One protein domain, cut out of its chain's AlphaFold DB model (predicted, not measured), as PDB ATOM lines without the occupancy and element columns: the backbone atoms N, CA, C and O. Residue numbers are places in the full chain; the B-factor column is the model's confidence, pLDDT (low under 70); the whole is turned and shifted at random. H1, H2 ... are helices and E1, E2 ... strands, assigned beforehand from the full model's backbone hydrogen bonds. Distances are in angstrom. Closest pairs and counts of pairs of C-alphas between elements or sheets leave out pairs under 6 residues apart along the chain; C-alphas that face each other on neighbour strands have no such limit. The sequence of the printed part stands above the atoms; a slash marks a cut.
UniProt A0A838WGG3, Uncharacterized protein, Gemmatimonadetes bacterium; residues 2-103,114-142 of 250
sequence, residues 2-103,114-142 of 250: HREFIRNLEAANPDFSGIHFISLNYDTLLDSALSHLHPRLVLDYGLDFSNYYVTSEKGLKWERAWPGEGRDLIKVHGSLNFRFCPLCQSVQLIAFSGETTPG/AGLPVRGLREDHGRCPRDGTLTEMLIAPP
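Overview. This is residues 2 to 103 and 114 to 142 of the 250 residues of an uncharacterized protein of Gemmatimonadetes bacterium (UniProt A0A838WGG3). Little regular structure, mostly loops, with two small sheets, antiparallel E4-E3-E5 and parallel E1-E2, that meet at a corner where E2 runs on into E3 at 78 degrees; H1 packs on H2 at the end away from E3. Of 131 printed residues, 46 lie in three named helices and five named strands, class mixed. The whole is compact, radius of gyration of the C-alphas 15.4 A, spanning 47 by 39 by 27 A.

Arrangement. E3, residues 78 to 84, is antiparallel to its hairpin partner E4, 91 to 93, with N 83 and O 92 at 2.9 A, and to E5, 136 to 139, with N 84 and O 136 at 2.8 A. H3, 51 to 54, only grazes this sheet. E2, 71 to 75, is parallel to E1, 21 to 23, with N 21 and O 72 at 2.9 A. H2, 29 to 37, touches H1, 2 to 12; their closest C-alphas, Arg 3 and Ala 33, are 4.6 A apart.

Along the chain. H1, 15.2 A long, starts at C-alpha 2 (185.090, 171.764, 142.930); E5 ends at C-alpha 139 (204.052, 182.108, 140.414).

Size, cuts and confidence. Across the cut, C-alphas 103 and 114 are 21.6 A apart; 41 printed residues have pLDDT under 70.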
ATOM      1  N   HIS A   2     183.949 172.355 142.174       92.38
ATOM      2  CA  HIS A   2     185.090 171.764 142.930       92.38
ATOM      3  C   HIS A   2     184.706 171.092 144.267       92.38
ATOM      4  O   HIS A   2     185.145 169.984 144.554       92.38
ATOM      5  N   ARG A   3     183.833 171.724 145.069       92.56
ATOM      6  CA  ARG A   3     183.288 171.117 146.304       92.56
ATOM      7  C   ARG A   3     182.461 169.862 146.036       92.56
ATOM      8  O   ARG A   3     182.471 168.928 146.820       92.56
ATOM      9  N   GLU A   4     181.711 169.872 144.948       95.06
ATOM     10  CA  GLU A   4     180.882 168.739 144.547       95.06
ATOM     11  C   GLU A   4     181.763 167.567 144.107       95.06
ATOM     12  O   GLU A   4     181.588 166.469 144.619       95.06
ATOM     13  N   PHE A   5     182.794 167.839 143.298       94.56
ATOM     14  CA  PHE A   5     183.801 166.860 142.897       94.56
ATOM     15  C   PHE A   5     184.459 166.182 144.099       94.56
ATOM     16  O   PHE A   5     184.441 164.960 144.178       94.56
ATOM     17  N   ILE A   6     184.990 166.948 145.060       92.62
ATOM     18  CA  ILE A   6     185.654 166.366 146.239       92.62
ATOM     19  C   ILE A   6     184.686 165.528 147.075       92.62
ATOM     20  O   ILE A   6     185.014 164.397 147.423       92.62
ATOM     21  N   ARG A   7     183.480 166.042 147.348       93.69
ATOM     22  CA  ARG A   7     182.463 165.313 148.118       93.69
ATOM     23  C   ARG A   7     182.094 163.987 147.453       93.69
ATOM     24  O   ARG A   7     182.014 162.963 148.122       93.69
ATOM     25  N   ASN A   8     181.851 164.014 146.147       94.50
ATOM     26  CA  ASN A   8     181.443 162.824 145.413       94.50
ATOM     27  C   ASN A   8     182.615 161.847 145.241       94.50
ATOM     28  O   ASN A   8     182.401 160.639 145.262       94.50
ATOM     29  N   LEU A   9     183.851 162.346 145.120       92.00
ATOM     30  CA  LEU A   9     185.053 161.520 145.019       92.00
ATOM     31  C   LEU A   9     185.317 160.768 146.325       92.00
ATOM     32  O   LEU A   9     185.617 159.580 146.286       92.00
ATOM     33  N   GLU A  10     185.162 161.435 147.467       90.31
ATOM     34  CA  GLU A  10     185.248 160.794 148.782       90.31
ATOM     35  C   GLU A  10     184.137 159.755 148.974       90.31
ATOM     36  O   GLU A  10     184.400 158.642 149.420       90.31
ATOM     37  N   ALA A  11     182.900 160.077 148.583       91.25
ATOM     38  CA  ALA A  11     181.790 159.132 148.671       91.25
ATOM     39  C   ALA A  11     181.994 157.890 147.784       91.25
ATOM     40  O   ALA A  11     181.567 156.795 148.150       91.25
ATOM     41  N   ALA A  12     182.639 158.055 146.625       89.44
ATOM     42  CA  ALA A  12     182.906 156.974 145.683       89.44
ATOM     43  C   ALA A  12     184.162 156.155 146.031       89.44
ATOM     44  O   ALA A  12     184.228 154.983 145.661       89.44
ATOM     45  N   ASN A  13     185.151 156.739 146.721       85.81
ATOM     46  CA  ASN A  13     186.418 156.083 147.044       85.81
ATOM     47  C   ASN A  13     186.621 155.918 148.563       85.81
ATOM     48  O   ASN A  13     186.999 156.879 149.237       85.81
ATOM     49  N   PRO A  14     186.480 154.689 149.100       78.12
ATOM     50  CA  PRO A  14     186.739 154.401 150.510       78.12
ATOM     51  C   PRO A  14     188.166 154.733 150.972       78.12
ATOM     52  O   PRO A  14     188.365 155.020 152.149       78.12
ATOM     53  N   ASP A  15     189.150 154.714 150.065       84.25
ATOM     54  CA  ASP A  15     190.536 155.119 150.333       84.25
ATOM     55  C   ASP A  15     190.822 156.528 149.795       84.25
ATOM     56  O   ASP A  15     191.784 156.784 149.068       84.25
ATOM     57  N   PHE A  16     189.974 157.489 150.164       84.44
ATOM     58  CA  PHE A  16     190.219 158.905 149.885       84.44
ATOM     59  C   PHE A  16     191.546 159.403 150.499       84.44
ATOM     60  O   PHE A  16     192.134 160.375 150.028       84.44
ATOM     61  N   SER A  17     192.051 158.731 151.542       83.19
ATOM     62  CA  SER A  17     193.368 158.988 152.137       83.19
ATOM     63  C   SER A  17     194.545 158.743 151.201       83.19
ATOM     64  O   SER A  17     195.539 159.451 151.321       83.19
ATOM     65  N   GLY A  18     194.434 157.782 150.282       87.81
ATOM     66  CA  GLY A  18     195.462 157.479 149.286       87.81
ATOM     67  C   GLY A  18     195.461 158.410 148.070       87.81
ATOM     68  O   GLY A  18     196.237 158.197 147.138       87.81
ATOM     69  N   ILE A  19     194.584 159.423 148.031       91.06
ATOM     70  CA  ILE A  19     194.495 160.369 146.913       91.06
ATOM     71  C   ILE A  19     195.370 161.594 147.186       91.06
ATOM     72  O   ILE A  19     195.185 162.316 148.167       91.06
ATOM     73  N   HIS A  20     196.268 161.869 146.244       94.12
ATOM     74  CA  HIS A  20     197.137 163.041 146.241       94.12
ATOM     75  C   HIS A  20     196.780 163.948 145.063       94.12
ATOM     76  O   HIS A  20     196.586 163.472 143.942       94.12
ATOM     77  N   PHE A  21     196.718 165.260 145.291       95.69
ATOM     78  CA  PHE A  21     196.371 166.229 144.257       95.69
ATOM     79  C   PHE A  21     197.619 166.963 143.767       95.69
ATOM     80  O   PHE A  21     198.397 167.500 144.552       95.69
ATOM     81  N   ILE A  22     197.780 167.041 142.447       97.19
ATOM     82  CA  ILE A  22     198.763 167.907 141.793       97.19
ATOM     83  C   ILE A  22     197.981 168.869 140.905       97.19
ATOM     84  O   ILE A  22     197.212 168.443 140.048       97.19
ATOM     85  N   SER A  23     198.154 170.170 141.116       95.62
ATOM     86  CA  SER A  23     197.431 171.207 140.385       95.62
ATOM     87  C   SER A  23     198.403 172.134 139.666       95.62
ATOM     88  O   SER A  23     199.390 172.603 140.238       95.62
ATOM     89  N   LEU A  24     198.104 172.395 138.392       93.38
ATOM     90  CA  LEU A  24     198.820 173.357 137.556       93.38
ATOM     91  C   LEU A  24     198.159 174.747 137.576       93.38
ATOM     92  O   LEU A  24     198.714 175.688 137.007       93.38
ATOM     93  N   ASN A  25     197.000 174.876 138.230       92.56
ATOM     94  CA  ASN A  25     196.260 176.126 138.341       92.56
ATOM     95  C   ASN A  25     196.813 176.988 139.479       92.56
ATOM     96  O   ASN A  25     197.107 176.485 140.566       92.56
ATOM     97  N   TYR A  26     196.868 178.302 139.257       91.31
ATOM     98  CA  TYR A  26     197.263 179.257 140.296       91.31
ATOM     99  C   TYR A  26     196.155 179.523 141.316       91.31
ATOM    100  O   TYR A  26     196.458 179.923 142.440       91.31
ATOM    101  N   ASP A  27     194.889 179.334 140.935       91.25
ATOM    102  CA  ASP A  27     193.742 179.608 141.798       91.25
ATOM    103  C   ASP A  27     193.691 178.707 143.045       91.25
ATOM    104  O   ASP A  27     194.421 177.718 143.178       91.25
ATOM    105  N   THR A  28     192.810 179.081 143.973       90.31
ATOM    106  CA  THR A  28     192.618 178.432 145.276       90.31
ATOM    107  C   THR A  28     191.285 177.680 145.377       90.31
ATOM    108  O   THR A  28     190.829 177.363 146.476       90.31
ATOM    109  N   LEU A  29     190.615 177.393 144.252       91.69
ATOM    110  CA  LEU A  29     189.276 176.791 144.258       91.69
ATOM    111  C   LEU A  29     189.292 175.368 144.824       91.69
ATOM    112  O   LEU A  29     188.414 175.010 145.613       91.69
ATOM    113  N   LEU A  30     190.297 174.571 144.453       91.19
ATOM    114  CA  LEU A  30     190.490 173.216 144.978       91.19
ATOM    115  C   LEU A  30     190.872 173.235 146.468       91.19
ATOM    116  O   LEU A  30     190.334 172.464 147.258       91.19
ATOM    117  N   ASP A  31     191.734 174.170 146.860       90.38
ATOM    118  CA  ASP A  31     192.185 174.404 148.232       90.38
ATOM    119  C   ASP A  31     191.001 174.728 149.149       90.38
ATOM    120  O   ASP A  31     190.821 174.119 150.205       90.38
ATOM    121  N   SER A  32     190.158 175.667 148.706       87.00
ATOM    122  CA  SER A  32     188.930 176.064 149.392       87.00
ATOM    123  C   SER A  32     187.944 174.902 149.464       87.00
ATOM    124  O   SER A  32     187.303 174.713 150.495       87.00
ATOM    125  N   ALA A  33     187.829 174.097 148.405       89.75
ATOM    126  CA  ALA A  33     186.946 172.939 148.398       89.75
ATOM    127  C   ALA A  33     187.359 171.882 149.433       89.75
ATOM    128  O   ALA A  33     186.518 171.472 150.234       89.75
ATOM    129  N   LEU A  34     188.640 171.501 149.459       87.44
ATOM    130  CA  LEU A  34     189.180 170.539 150.426       87.44
ATOM    131  C   LEU A  34     189.083 171.069 151.863       87.44
ATOM    132  O   LEU A  34     188.571 170.375 152.738       87.44
ATOM    133  N   SER A  35     189.488 172.322 152.092       83.94
ATOM    134  CA  SER A  35     189.451 172.944 153.427       83.94
ATOM    135  C   SER A  35     188.022 173.113 153.955       83.94
ATOM    136  O   SER A  35     187.780 173.008 155.154       83.94
ATOM    137  N   HIS A  36     187.051 173.381 153.074       82.56
ATOM    138  CA  HIS A  36     185.648 173.540 153.457       82.56
ATOM    139  C   HIS A  36     185.001 172.221 153.876       82.56
ATOM    140  O   HIS A  36     184.253 172.189 154.852       82.56
ATOM    141  N   LEU A  37     185.254 171.150 153.121       80.12
ATOM    142  CA  LEU A  37     184.681 169.833 153.399       80.12
ATOM    143  C   LEU A  37     185.383 169.146 154.569       80.12
ATOM    144  O   LEU A  37     184.742 168.418 155.324       80.12
ATOM    145  N   HIS A  38     186.664 169.455 154.779       77.31
ATOM    146  CA  HIS A  38     187.447 168.916 155.879       77.31
ATOM    147  C   HIS A  38     188.159 170.025 156.666       77.31
ATOM    148  O   HIS A  38     189.370 170.192 156.545       77.31
ATOM    149  N   PRO A  39     187.457 170.746 157.557       71.50
ATOM    150  CA  PRO A  39     188.056 171.841 158.328       71.50
ATOM    151  C   PRO A  39     189.203 171.425 159.259       71.50
ATOM    152  O   PRO A  39     189.961 172.272 159.715       71.50
ATOM    153  N   ARG A  40     189.297 170.129 159.586       69.00
ATOM    154  CA  ARG A  40     190.376 169.544 160.400       69.00
ATOM    155  C   ARG A  40     191.504 168.945 159.563       69.00
ATOM    156  O   ARG A  40     192.485 168.475 160.125       69.00
ATOM    157  N   LEU A  41     191.334 168.886 158.246       69.81
ATOM    158  CA  LEU A  41     192.340 168.345 157.358       69.81
ATOM    159  C   LEU A  41     193.345 169.432 157.031       69.81
ATOM    160  O   LEU A  41     192.999 170.464 156.457       69.81
ATOM    161  N   VAL A  42     194.598 169.172 157.369       78.50
ATOM    162  CA  VAL A  42     195.672 170.087 157.021       78.50
ATOM    163  C   VAL A  42     196.152 169.768 155.608       78.50
ATOM    164  O   VAL A  42     196.534 168.635 155.312       78.50
ATOM    165  N   LEU A  43     196.108 170.758 154.720       86.50
ATOM    166  CA  LEU A  43     196.661 170.624 153.376       86.50
ATOM    167  C   LEU A  43     198.188 170.664 153.442       86.50
ATOM    168  O   LEU A  43     198.772 171.606 153.979       86.50
ATOM    169  N   ASP A  44     198.826 169.646 152.877       89.44
ATOM    170  CA  ASP A  44     200.265 169.615 152.661       89.44
ATOM    171  C   ASP A  44     200.560 170.074 151.230       89.44
ATOM    172  O   ASP A  44     200.317 169.375 150.249       89.44
ATOM    173  N   TYR A  45     201.076 171.292 151.100       91.69
ATOM    174  CA  TYR A  45     201.482 171.834 149.805       91.69
ATOM    175  C   TYR A  45     202.870 171.353 149.364       91.69
ATOM    176  O   TYR A  45     203.342 171.747 148.299       91.69
ATOM    177  N   GLY A  46     203.561 170.555 150.181       90.50
ATOM    178  CA  GLY A  46     204.946 170.157 149.957       90.50
ATOM    179  C   GLY A  46     205.959 171.265 150.252       90.50
ATOM    180  O   GLY A  46     207.107 171.157 149.831       90.50
ATOM    181  N   LEU A  47     205.551 172.325 150.961       90.62
ATOM    182  CA  LEU A  47     206.387 173.470 151.333       90.62
ATOM    183  C   LEU A  47     206.349 173.735 152.840       90.62
ATOM    184  O   LEU A  47     205.307 173.632 153.487       90.62
ATOM    185  N   ASP A  48     207.490 174.158 153.386       88.00
ATOM    186  CA  ASP A  48     207.587 174.636 154.764       88.00
ATOM    187  C   ASP A  48     207.319 176.148 154.828       88.00
ATOM    188  O   ASP A  48     208.204 176.973 154.580       88.00
ATOM    189  N   PHE A  49     206.073 176.526 155.127       87.00
ATOM    190  CA  PHE A  49     205.686 177.930 155.213       87.00
ATOM    191  C   PHE A  49     206.189 178.585 156.498       87.00
ATOM    192  O   PHE A  49     206.026 178.083 157.611       87.00
ATOM    193  N   SER A  50     206.715 179.798 156.355       83.62
ATOM    194  CA  SER A  50     207.146 180.631 157.480       83.62
ATOM    195  C   SER A  50     206.012 180.960 158.458       83.62
ATOM    196  O   SER A  50     206.272 181.120 159.650       83.62
ATOM    197  N   ASN A  51     204.756 180.979 157.999       76.19
ATOM    198  CA  ASN A  51     203.572 181.188 158.837       76.19
ATOM    199  C   ASN A  51     203.494 180.215 160.021       76.19
ATOM    200  O   ASN A  51     203.031 180.612 161.088       76.19
ATOM    201  N   TYR A  52     203.996 178.985 159.857       73.62
ATOM    202  CA  TYR A  52     204.027 177.968 160.913       73.62
ATOM    203  C   TYR A  52     204.883 178.369 162.118       73.62
ATOM    204  O   TYR A  52     204.672 177.869 163.219       73.62
ATOM    205  N   TYR A  53     205.847 179.269 161.917       70.69
ATOM    206  CA  TYR A  53     206.807 179.666 162.942       70.69
ATOM    207  C   TYR A  53     206.569 181.085 163.471       70.69
ATOM    208  O   TYR A  53     207.007 181.400 164.574       70.69
ATOM    209  N   VAL A  54     205.902 181.955 162.700       61.34
ATOM    210  CA  VAL A  54     205.917 183.412 162.943       61.34
ATOM    211  C   VAL A  54     204.635 183.955 163.612       61.34
ATOM    212  O   VAL A  54     204.563 185.132 163.941       61.34
ATOM    213  N   THR A  55     203.632 183.123 163.921       53.16
ATOM    214  CA  THR A  55     202.382 183.584 164.576       53.16
ATOM    215  C   THR A  55     201.960 182.725 165.772       53.16
ATOM    216  O   THR A  55     200.906 182.099 165.788       53.16
ATOM    217  N   SER A  56     202.774 182.726 166.832       49.19
ATOM    218  CA  SER A  56     202.380 182.176 168.139       49.19
ATOM    219  C   SER A  56     201.719 183.193 169.082       49.19
ATOM    220  O   SER A  56     201.427 182.842 170.224       49.19
ATOM    221  N   GLU A  57     201.417 184.421 168.643       45.78
ATOM    222  CA  GLU A  57     200.707 185.405 169.473       45.78
ATOM    223  C   GLU A  57     199.312 185.753 168.928       45.78
ATOM    224  O   GLU A  57     199.149 186.444 167.930       45.78
ATOM    225  N   LYS A  58     198.306 185.250 169.661       44.97
ATOM    226  CA  LYS A  58     196.879 185.622 169.684       44.97
ATOM    227  C   LYS A  58     196.157 185.722 168.330       44.97
ATOM    228  O   LYS A  58     195.855 186.810 167.853       44.97
ATOM    229  N   GLY A  59     195.689 184.571 167.842       44.09
ATOM    230  CA  GLY A  59     194.401 184.504 167.134       44.09
ATOM    231  C   GLY A  59     194.336 183.578 165.926       44.09
ATOM    232  O   GLY A  59     193.248 183.112 165.605       44.09
ATOM    233  N   LEU A  60     195.467 183.264 165.294       50.41
ATOM    234  CA  LEU A  60     195.512 182.417 164.103       50.41
ATOM    235  C   LEU A  60     196.724 181.497 164.170       50.41
ATOM    236  O   LEU A  60     197.856 181.962 164.114       50.41
ATOM    237  N   LYS A  61     196.483 180.193 164.303       54.75
ATOM    238  CA  LYS A  61     197.523 179.175 164.167       54.75
ATOM    239  C   LYS A  61     197.365 178.547 162.794       54.75
ATOM    240  O   LYS A  61     196.382 177.856 162.553       54.75
ATOM    241  N   TRP A  62     198.317 178.801 161.903       63.41
ATOM    242  CA  TRP A  62     198.467 177.953 160.728       63.41
ATOM    243  C   TRP A  62     198.961 176.597 161.216       63.41
ATOM    244  O   TRP A  62     200.048 176.497 161.788       63.41
ATOM    245  N   GLU A  63     198.132 175.573 161.058       67.00
ATOM    246  CA  GLU A  63     198.504 174.213 161.423       67.00
ATOM    247  C   GLU A  63     199.327 173.601 160.296       67.00
ATOM    248  O   GLU A  63     199.032 173.784 159.116       67.00
ATOM    249  N   ARG A  64     200.395 172.902 160.678       69.81
ATOM    250  CA  ARG A  64     201.217 172.117 159.763       69.81
ATOM    251  C   ARG A  64     200.715 170.684 159.777       69.81
ATOM    252  O   ARG A  64     200.538 170.119 160.855       69.81
ATOM    253  N   ALA A  65     200.562 170.093 158.596       69.00
ATOM    254  CA  ALA A  65     200.289 168.673 158.477       69.00
ATOM    255  C   ALA A  65     201.470 167.896 159.063       69.00
ATOM    256  O   ALA A  65     202.621 168.105 158.671       69.00
ATOM    257  N   TRP A  66     201.201 167.004 160.011       65.44
ATOM    258  CA  TRP A  66     202.217 166.042 160.411       65.44
ATOM    259  C   TRP A  66     202.465 165.097 159.227       65.44
ATOM    260  O   TRP A  66     201.538 164.851 158.446       65.44
ATOM    261  N   PRO A  67     203.692 164.576 159.049       63.75
ATOM    262  CA  PRO A  67     203.976 163.640 157.967       63.75
ATOM    263  C   PRO A  67     202.979 162.472 157.970       63.75
ATOM    264  O   PRO A  67     202.916 161.718 158.936       63.75
ATOM    265  N   GLY A  68     202.196 162.338 156.895       63.69
ATOM    266  CA  GLY A  68     201.167 161.300 156.745       63.69
ATOM    267  C   GLY A  68     199.772 161.643 157.291       63.69
ATOM    268  O   GLY A  68     198.851 160.859 157.087       63.69
ATOM    269  N   GLU A  69     199.583 162.796 157.941       68.88
ATOM    270  CA  GLU A  69     198.274 163.221 158.472       68.88
ATOM    271  C   GLU A  69     197.545 164.230 157.568       68.88
ATOM    272  O   GLU A  69     196.319 164.346 157.626       68.88
ATOM    273  N   GLY A  70     198.282 164.949 156.718       76.44
ATOM    274  CA  GLY A  70     197.707 165.897 155.762       76.44
ATOM    275  C   GLY A  70     197.162 165.258 154.483       76.44
ATOM    276  O   GLY A  70     197.231 164.043 154.281       76.44
ATOM    277  N   ARG A  71     196.627 166.090 153.583       85.44
ATOM    278  CA  ARG A  71     196.450 165.716 152.166       85.44
ATOM    279  C   ARG A  71     197.367 166.533 151.293       85.44
ATOM    280  O   ARG A  71     197.370 167.757 151.391       85.44
ATOM    281  N   ASP A  72     198.067 165.845 150.403       92.44
ATOM    282  CA  ASP A  72     198.903 166.498 149.413       92.44
ATOM    283  C   ASP A  72     198.049 167.292 148.419       92.44
ATOM    284  O   ASP A  72     197.163 166.749 147.752       92.44
ATOM    285  N   LEU A  73     198.361 168.580 148.299       94.38
ATOM    286  CA  LEU A  73     197.892 169.465 147.242       94.38
ATOM    287  C   LEU A  73     199.093 170.224 146.678       94.38
ATOM    288  O   LEU A  73     199.381 171.358 147.052       94.38
ATOM    289  N   ILE A  74     199.820 169.597 145.761       96.25
ATOM    290  CA  ILE A  74     201.042 170.176 145.208       96.25
ATOM    291  C   ILE A  74     200.700 171.137 144.069       96.25
ATOM    292  O   ILE A  74     200.206 170.739 143.013       96.25
ATOM    293  N   LYS A  75     201.004 172.418 144.273       95.31
ATOM    294  CA  LYS A  75     200.803 173.499 143.298       95.31
ATOM    295  C   LYS A  75     202.096 173.735 142.522       95.31
ATOM    296  O   LYS A  75     202.888 174.597 142.883       95.31
ATOM    297  N   VAL A  76     202.355 172.944 141.480       93.62
ATOM    298  CA  VAL A  76     203.680 172.880 140.816       93.62
ATOM    299  C   VAL A  76     204.143 174.197 140.196       93.62
ATOM    300  O   VAL A  76     205.337 174.395 140.008       93.62
ATOM    301  N   HIS A  77     203.235 175.117 139.891       91.31
ATOM    302  CA  HIS A  77     203.588 176.440 139.377       91.31
ATOM    303  C   HIS A  77     203.471 177.543 140.438       91.31
ATOM    304  O   HIS A  77     203.482 178.725 140.111       91.31
ATOM    305  N   GLY A  78     203.377 177.167 141.713       92.38
ATOM    306  CA  GLY A  78     203.002 178.072 142.787       92.38
ATOM    307  C   GLY A  78     201.502 178.367 142.782       92.38
ATOM    308  O   GLY A  78     200.721 177.703 142.097       92.38
ATOM    309  N   SER A  79     201.079 179.340 143.580       92.69
ATOM    310  CA  SER A  79     199.662 179.655 143.752       92.69
ATOM    311  C   SER A  79     199.467 181.122 144.111       92.69
ATOM    312  O   SER A  79     200.362 181.777 144.645       92.69
ATOM    313  N   LEU A  80     198.268 181.637 143.837       89.62
ATOM    314  CA  LEU A  80     197.865 182.992 144.195       89.62
ATOM    315  C   LEU A  80     197.949 183.243 145.707       89.62
ATOM    316  O   LEU A  80     198.094 184.390 146.123       89.62
ATOM    317  N   ASN A  81     197.882 182.193 146.531       87.06
ATOM    318  CA  ASN A  81     198.036 182.289 147.978       87.06
ATOM    319  C   ASN A  81     199.481 182.080 148.477       87.06
ATOM    320  O   ASN A  81     199.678 181.982 149.688       87.06
ATOM    321  N   PHE A  82     200.494 182.029 147.604       91.44
ATOM    322  CA  PHE A  82     201.898 181.882 148.005       91.44
ATOM    323  C   PHE A  82     202.687 183.175 147.777       91.44
ATOM    324  O   PHE A  82     202.700 183.733 146.678       91.44
ATOM    325  N   ARG A  83     203.424 183.617 148.799       89.50
ATOM    326  CA  ARG A  83     204.397 184.715 148.698       89.50
ATOM    327  C   ARG A  83     205.806 184.232 148.997       89.50
ATOM    328  O   ARG A  83     206.009 183.474 149.936       89.50
ATOM    329  N   PHE A  84     206.785 184.694 148.237       91.44
ATOM    330  CA  PHE A  84     208.192 184.330 148.362       91.44
ATOM    331  C   PHE A  84     209.026 185.540 148.786       91.44
ATOM    332  O   PHE A  84     208.883 186.626 148.226       91.44
ATOM    333  N   CYS A  85     209.901 185.364 149.778       91.06
ATOM    334  CA  CYS A  85     210.896 186.373 150.135       91.06
ATOM    335  C   CYS A  85     212.179 186.159 149.312       91.06
ATOM    336  O   CYS A  85     212.828 185.129 149.499       91.06
ATOM    337  N   PRO A  86     212.614 187.117 148.473       90.56
ATOM    338  CA  PRO A  86     213.841 186.964 147.691       90.56
ATOM    339  C   PRO A  86     215.120 186.995 148.541       90.56
ATOM    340  O   PRO A  86     216.153 186.507 148.092       90.56
ATOM    341  N   LEU A  87     215.065 187.533 149.768       91.44
ATOM    342  CA  LEU A  87     216.231 187.631 150.650       91.44
ATOM    343  C   LEU A  87     216.488 186.337 151.432       91.44
ATOM    344  O   LEU A  87     217.557 185.748 151.312       91.44
ATOM    345  N   CYS A  88     215.524 185.884 152.241       91.31
ATOM    346  CA  CYS A  88     215.691 184.676 153.059       91.31
ATOM    347  C   CYS A  88     215.103 183.403 152.436       91.31
ATOM    348  O   CYS A  88     215.163 182.345 153.062       91.31
ATOM    349  N   GLN A  89     214.513 183.502 151.240       91.81
ATOM    350  CA  GLN A  89     213.918 182.395 150.478       91.81
ATOM    351  C   GLN A  89     212.735 181.693 151.164       91.81
ATOM    352  O   GLN A  89     212.285 180.641 150.710       91.81
ATOM    353  N   SER A  90     212.192 182.264 152.243       90.50
ATOM    354  CA  SER A  90     211.015 181.709 152.909       90.50
ATOM    355  C   SER A  90     209.755 181.914 152.075       90.50
ATOM    356  O   SER A  90     209.568 182.985 151.488       90.50
ATOM    357  N   VAL A  91     208.847 180.940 152.126       90.56
ATOM    358  CA  VAL A  91     207.508 181.055 151.540       90.56
ATOM    359  C   VAL A  91     206.491 181.367 152.633       90.56
ATOM    360  O   VAL A  91     206.605 180.890 153.764       90.56
ATOM    361  N   GLN A  92     205.495 182.176 152.306       87.19
ATOM    362  CA  GLN A  92     204.333 182.449 153.134       87.19
ATOM    363  C   GLN A  92     203.064 181.979 152.441       87.19
ATOM    364  O   GLN A  92     202.892 182.189 151.241       87.19
ATOM    365  N   LEU A  93     202.164 181.408 153.231       84.69
ATOM    366  CA  LEU A  93     200.792 181.133 152.851       84.69
ATOM    367  C   LEU A  93     199.931 182.333 153.263       84.69
ATOM    368  O   LEU A  93     199.914 182.720 154.433       84.69
ATOM    369  N   ILE A  94     199.238 182.947 152.309       77.19
ATOM    370  CA  ILE A  94     198.331 184.071 152.556       77.19
ATOM    371  C   ILE A  94     196.886 183.618 152.354       77.19
ATOM    372  O   ILE A  94     196.549 183.003 151.351       77.19
ATOM    373  N   ALA A  95     195.992 183.920 153.290       67.31
ATOM    374  CA  ALA A  95     194.572 183.715 153.027       67.31
ATOM    375  C   ALA A  95     194.022 184.891 152.219       67.31
ATOM    376  O   ALA A  95     194.312 186.049 152.520       67.31
ATOM    377  N   PHE A  96     193.170 184.598 151.240       54.50
ATOM    378  CA  PHE A  96     192.286 185.607 150.675       54.50
ATOM    379  C   PHE A  96     191.133 185.820 151.654       54.50
ATOM    380  O   PHE A  96     190.230 184.989 151.748       54.50
ATOM    381  N   SER A  97     191.172 186.907 152.425       44.50
ATOM    382  CA  SER A  97     189.987 187.363 153.143       44.50
ATOM    383  C   SER A  97     189.017 187.959 152.127       44.50
ATOM    384  O   SER A  97     189.304 189.008 151.551       44.50
ATOM    385  N   GLY A  98     187.866 187.318 151.922       37.75
ATOM    386  CA  GLY A  98     186.683 188.071 151.516       37.75
ATOM    387  C   GLY A  98     186.409 189.093 152.615       37.75
ATOM    388  O   GLY A  98     186.328 188.727 153.790       37.75
ATOM    389  N   GLU A  99     186.399 190.372 152.266       31.41
ATOM    390  CA  GLU A  99     186.249 191.474 153.210       31.41
ATOM    391  C   GLU A  99     185.021 191.276 154.113       31.41
ATOM    392  O   GLU A  99     183.892 191.142 153.656       31.41
ATOM    393  N   THR A 100     185.242 191.305 155.423       30.59
ATOM    394  CA  THR A 100     184.279 191.877 156.369       30.59
ATOM    395  C   THR A 100     185.071 192.769 157.308       30.59
ATOM    396  O   THR A 100     185.484 192.384 158.403       30.59
ATOM    397  N   THR A 101     185.352 193.979 156.833       29.23
ATOM    398  CA  THR A 101     185.741 195.101 157.682       29.23
ATOM    399  C   THR A 101     184.617 195.358 158.695       29.23
ATOM    400  O   THR A 101     183.454 195.476 158.306       29.23
ATOM    401  N   PRO A 102     184.902 195.464 160.005       32.78
ATOM    402  CA  PRO A 102     183.921 195.967 160.950       32.78
ATOM    403  C   PRO A 102     183.818 197.487 160.760       32.78
ATOM    404  O   PRO A 102     184.642 198.228 161.289       32.78
ATOM    405  N   GLY A 103     182.836 197.946 159.974       30.50
ATOM    406  CA  GLY A 103     182.478 199.372 159.892       30.50
ATOM    407  C   GLY A 103     182.048 199.938 158.531       30.50
ATOM    408  O   GLY A 103     181.793 201.136 158.462       30.50
ATOM    409  N   ALA A 114     184.276 179.760 151.528       34.03
ATOM    410  CA  ALA A 114     185.248 179.279 152.486       34.03
ATOM    411  C   ALA A 114     186.629 179.847 152.129       34.03
ATOM    412  O   ALA A 114     187.465 179.166 151.536       34.03
ATOM    413  N   GLY A 115     186.845 181.122 152.433       35.16
ATOM    414  CA  GLY A 115     188.171 181.617 152.742       35.16
ATOM    415  C   GLY A 115     188.570 180.996 154.073       35.16
ATOM    416  O   GLY A 115     187.767 180.970 155.009       35.16
ATOM    417  N   LEU A 116     189.783 180.453 154.150       36.75
ATOM    418  CA  LEU A 116     190.393 180.111 155.432       36.75
ATOM    419  C   LEU A 116     190.208 181.315 156.374       36.75
ATOM    420  O   LEU A 116     190.553 182.434 155.980       36.75
ATOM    421  N   PRO A 117     189.611 181.142 157.568       34.94
ATOM    422  CA  PRO A 117     189.310 182.262 158.439       34.94
ATOM    423  C   PRO A 117     190.628 182.872 158.903       34.94
ATOM    424  O   PRO A 117     191.332 182.303 159.729       34.94
ATOM    425  N   VAL A 118     190.959 184.045 158.375       41.84
ATOM    426  CA  VAL A 118     192.097 184.835 158.837       41.84
ATOM    427  C   VAL A 118     191.556 186.149 159.369       41.84
ATOM    428  O   VAL A 118     191.504 187.167 158.689       41.84
ATOM    429  N   ARG A 119     191.136 186.122 160.634       31.84
ATOM    430  CA  ARG A 119     191.059 187.333 161.452       31.84
ATOM    431  C   ARG A 119     192.436 187.602 162.047       31.84
ATOM    432  O   ARG A 119     192.793 186.976 163.037       31.84
ATOM    433  N   GLY A 120     193.185 188.537 161.466       35.31
ATOM    434  CA  GLY A 120     194.326 189.146 162.158       35.31
ATOM    435  C   GLY A 120     195.726 188.870 161.614       35.31
ATOM    436  O   GLY A 120     196.679 189.040 162.370       35.31
ATOM    437  N   LEU A 121     195.903 188.525 160.332       41.19
ATOM    438  CA  LEU A 121     197.191 188.855 159.713       41.19
ATOM    439  C   LEU A 121     197.242 190.381 159.607       41.19
ATOM    440  O   LEU A 121     196.412 190.991 158.935       41.19
ATOM    441  N   ARG A 122     198.150 190.985 160.381       40.59
ATOM    442  CA  ARG A 122     198.440 192.418 160.326       40.59
ATOM    443  C   ARG A 122     198.676 192.833 158.874       40.59
ATOM    444  O   ARG A 122     199.163 192.049 158.070       40.59
ATOM    445  N   GLU A 123     198.347 194.082 158.587       43.75
ATOM    446  CA  GLU A 123     198.535 194.810 157.329       43.75
ATOM    447  C   GLU A 123     200.018 194.947 156.905       43.75
ATOM    448  O   GLU A 123     200.449 196.005 156.453       43.75
ATOM    449  N   ASP A 124     200.859 193.916 157.032       51.44
ATOM    450  CA  ASP A 124     202.206 193.922 156.457       51.44
ATOM    451  C   ASP A 124     202.149 193.542 154.970       51.44
ATOM    452  O   ASP A 124     202.754 192.582 154.507       51.44
ATOM    453  N   HIS A 125     201.379 194.329 154.210       61.41
ATOM    454  CA  HIS A 125     201.128 194.228 152.770       61.41
ATOM    455  C   HIS A 125     202.374 193.830 151.953       61.41
ATOM    456  O   HIS A 125     203.082 194.672 151.406       61.41
ATOM    457  N   GLY A 126     202.631 192.525 151.853       69.12
ATOM    458  CA  GLY A 126     203.730 191.976 151.070       69.12
ATOM    459  C   GLY A 126     205.120 192.168 151.678       69.12
ATOM    460  O   GLY A 126     206.054 192.373 150.909       69.12
ATOM    461  N   ARG A 127     205.299 192.112 153.007       82.12
ATOM    462  CA  ARG A 127     206.639 192.042 153.626       82.12
ATOM    463  C   ARG A 127     206.922 190.689 154.275       82.12
ATOM    464  O   ARG A 127     206.035 189.936 154.654       82.12
ATOM    465  N   CYS A 128     208.202 190.350 154.361       82.81
ATOM    466  CA  CYS A 128     208.672 189.152 155.028       82.81
ATOM    467  C   CYS A 128     208.663 189.374 156.543       82.81
ATOM    468  O   CYS A 128     209.341 190.289 157.010       82.81
ATOM    469  N   PRO A 129     208.006 188.532 157.351       77.50
ATOM    470  CA  PRO A 129     207.942 188.756 158.785       77.50
ATOM    471  C   PRO A 129     209.247 188.345 159.491       77.50
ATOM    472  O   PRO A 129     209.414 188.604 160.678       77.50
ATOM    473  N   ARG A 130     210.192 187.716 158.772       81.56
ATOM    474  CA  ARG A 130     211.535 187.391 159.274       81.56
ATOM    475  C   ARG A 130     212.524 188.546 159.118       81.56
ATOM    476  O   ARG A 130     213.362 188.738 159.991       81.56
ATOM    477  N   ASP A 131     212.472 189.264 157.997       85.69
ATOM    478  CA  ASP A 131     213.531 190.204 157.592       85.69
ATOM    479  C   ASP A 131     213.020 191.549 157.034       85.69
ATOM    480  O   ASP A 131     213.812 192.449 156.767       85.69
ATOM    481  N   GLY A 132     211.705 191.722 156.875       83.81
ATOM    482  CA  GLY A 132     211.073 192.954 156.398       83.81
ATOM    483  C   GLY A 132     211.148 193.201 154.885       83.81
ATOM    484  O   GLY A 132     210.577 194.193 154.411       83.81
ATOM    485  N   THR A 133     211.811 192.328 154.115       88.56
ATOM    486  CA  THR A 133     211.944 192.443 152.650       88.56
ATOM    487  C   THR A 133     210.580 192.387 151.980       88.56
ATOM    488  O   THR A 133     209.692 191.676 152.445       88.56
ATOM    489  N   LEU A 134     210.404 193.116 150.876       86.31
ATOM    490  CA  LEU A 134     209.203 192.979 150.056       86.31
ATOM    491  C   LEU A 134     209.150 191.575 149.445       86.31
ATOM    492  O   LEU A 134     210.095 191.124 148.806       86.31
ATOM    493  N   THR A 135     208.048 190.883 149.685       87.81
ATOM    494  CA  THR A 135     207.773 189.557 149.142       87.81
ATOM    495  C   THR A 135     207.075 189.663 147.800       87.81
ATOM    496  O   THR A 135     206.248 190.552 147.590       87.81
ATOM    497  N   GLU A 136     207.319 188.684 146.946       88.25
ATOM    498  CA  GLU A 136     206.738 188.577 145.612       88.25
ATOM    499  C   GLU A 136     205.737 187.418 145.563       88.25
ATOM    500  O   GLU A 136     205.808 186.492 146.369       88.25
ATOM    501  N   MET A 137     204.790 187.450 144.624       88.19
ATOM    502  CA  MET A 137     203.904 186.305 144.384       88.19
ATOM    503  C   MET A 137     204.735 185.128 143.865       88.19
ATOM    504  O   MET A 137     205.482 185.275 142.897       88.19
ATOM    505  N   LEU A 138     204.591 183.952 144.475       89.94
ATOM    506  CA  LEU A 138     205.261 182.746 144.000       89.94
ATOM    507  C   LEU A 138     204.432 182.129 142.869       89.94
ATOM    508  O   LEU A 138     203.571 181.284 143.106       89.94
ATOM    509  N   ILE A 139     204.689 182.585 141.644       87.88
ATOM    510  CA  ILE A 139     204.052 182.108 140.414       87.88
ATOM    511  C   ILE A 139     205.148 181.810 139.394       87.88
ATOM    512  O   ILE A 139     205.943 182.683 139.054       87.88
ATOM    513  N   ALA A 140     205.166 180.587 138.876       84.12
ATOM    514  CA  ALA A 140     206.000 180.185 137.755       84.12
ATOM    515  C   ALA A 140     205.150 180.194 136.472       84.12
ATOM    516  O   ALA A 140     204.487 179.194 136.193       84.12
ATOM    517  N   PRO A 141     205.140 181.292 135.691       71.31
ATOM    518  CA  PRO A 141     204.310 181.392 134.494       71.31
ATOM    519  C   PRO A 141     204.661 180.290 133.480       71.31
ATOM    520  O   PRO A 141     205.804 179.821 133.451       71.31
ATOM    521  N   PRO A 142     203.719 179.879 132.608       59.28
ATOM    522  CA  PRO A 142     203.964 178.861 131.594       59.28
ATOM    523  C   PRO A 142     204.758 179.467 130.424       59.28
ATOM    524  O   PRO A 142     204.234 179.670 129.333       59.28
TER     525      PRO A 142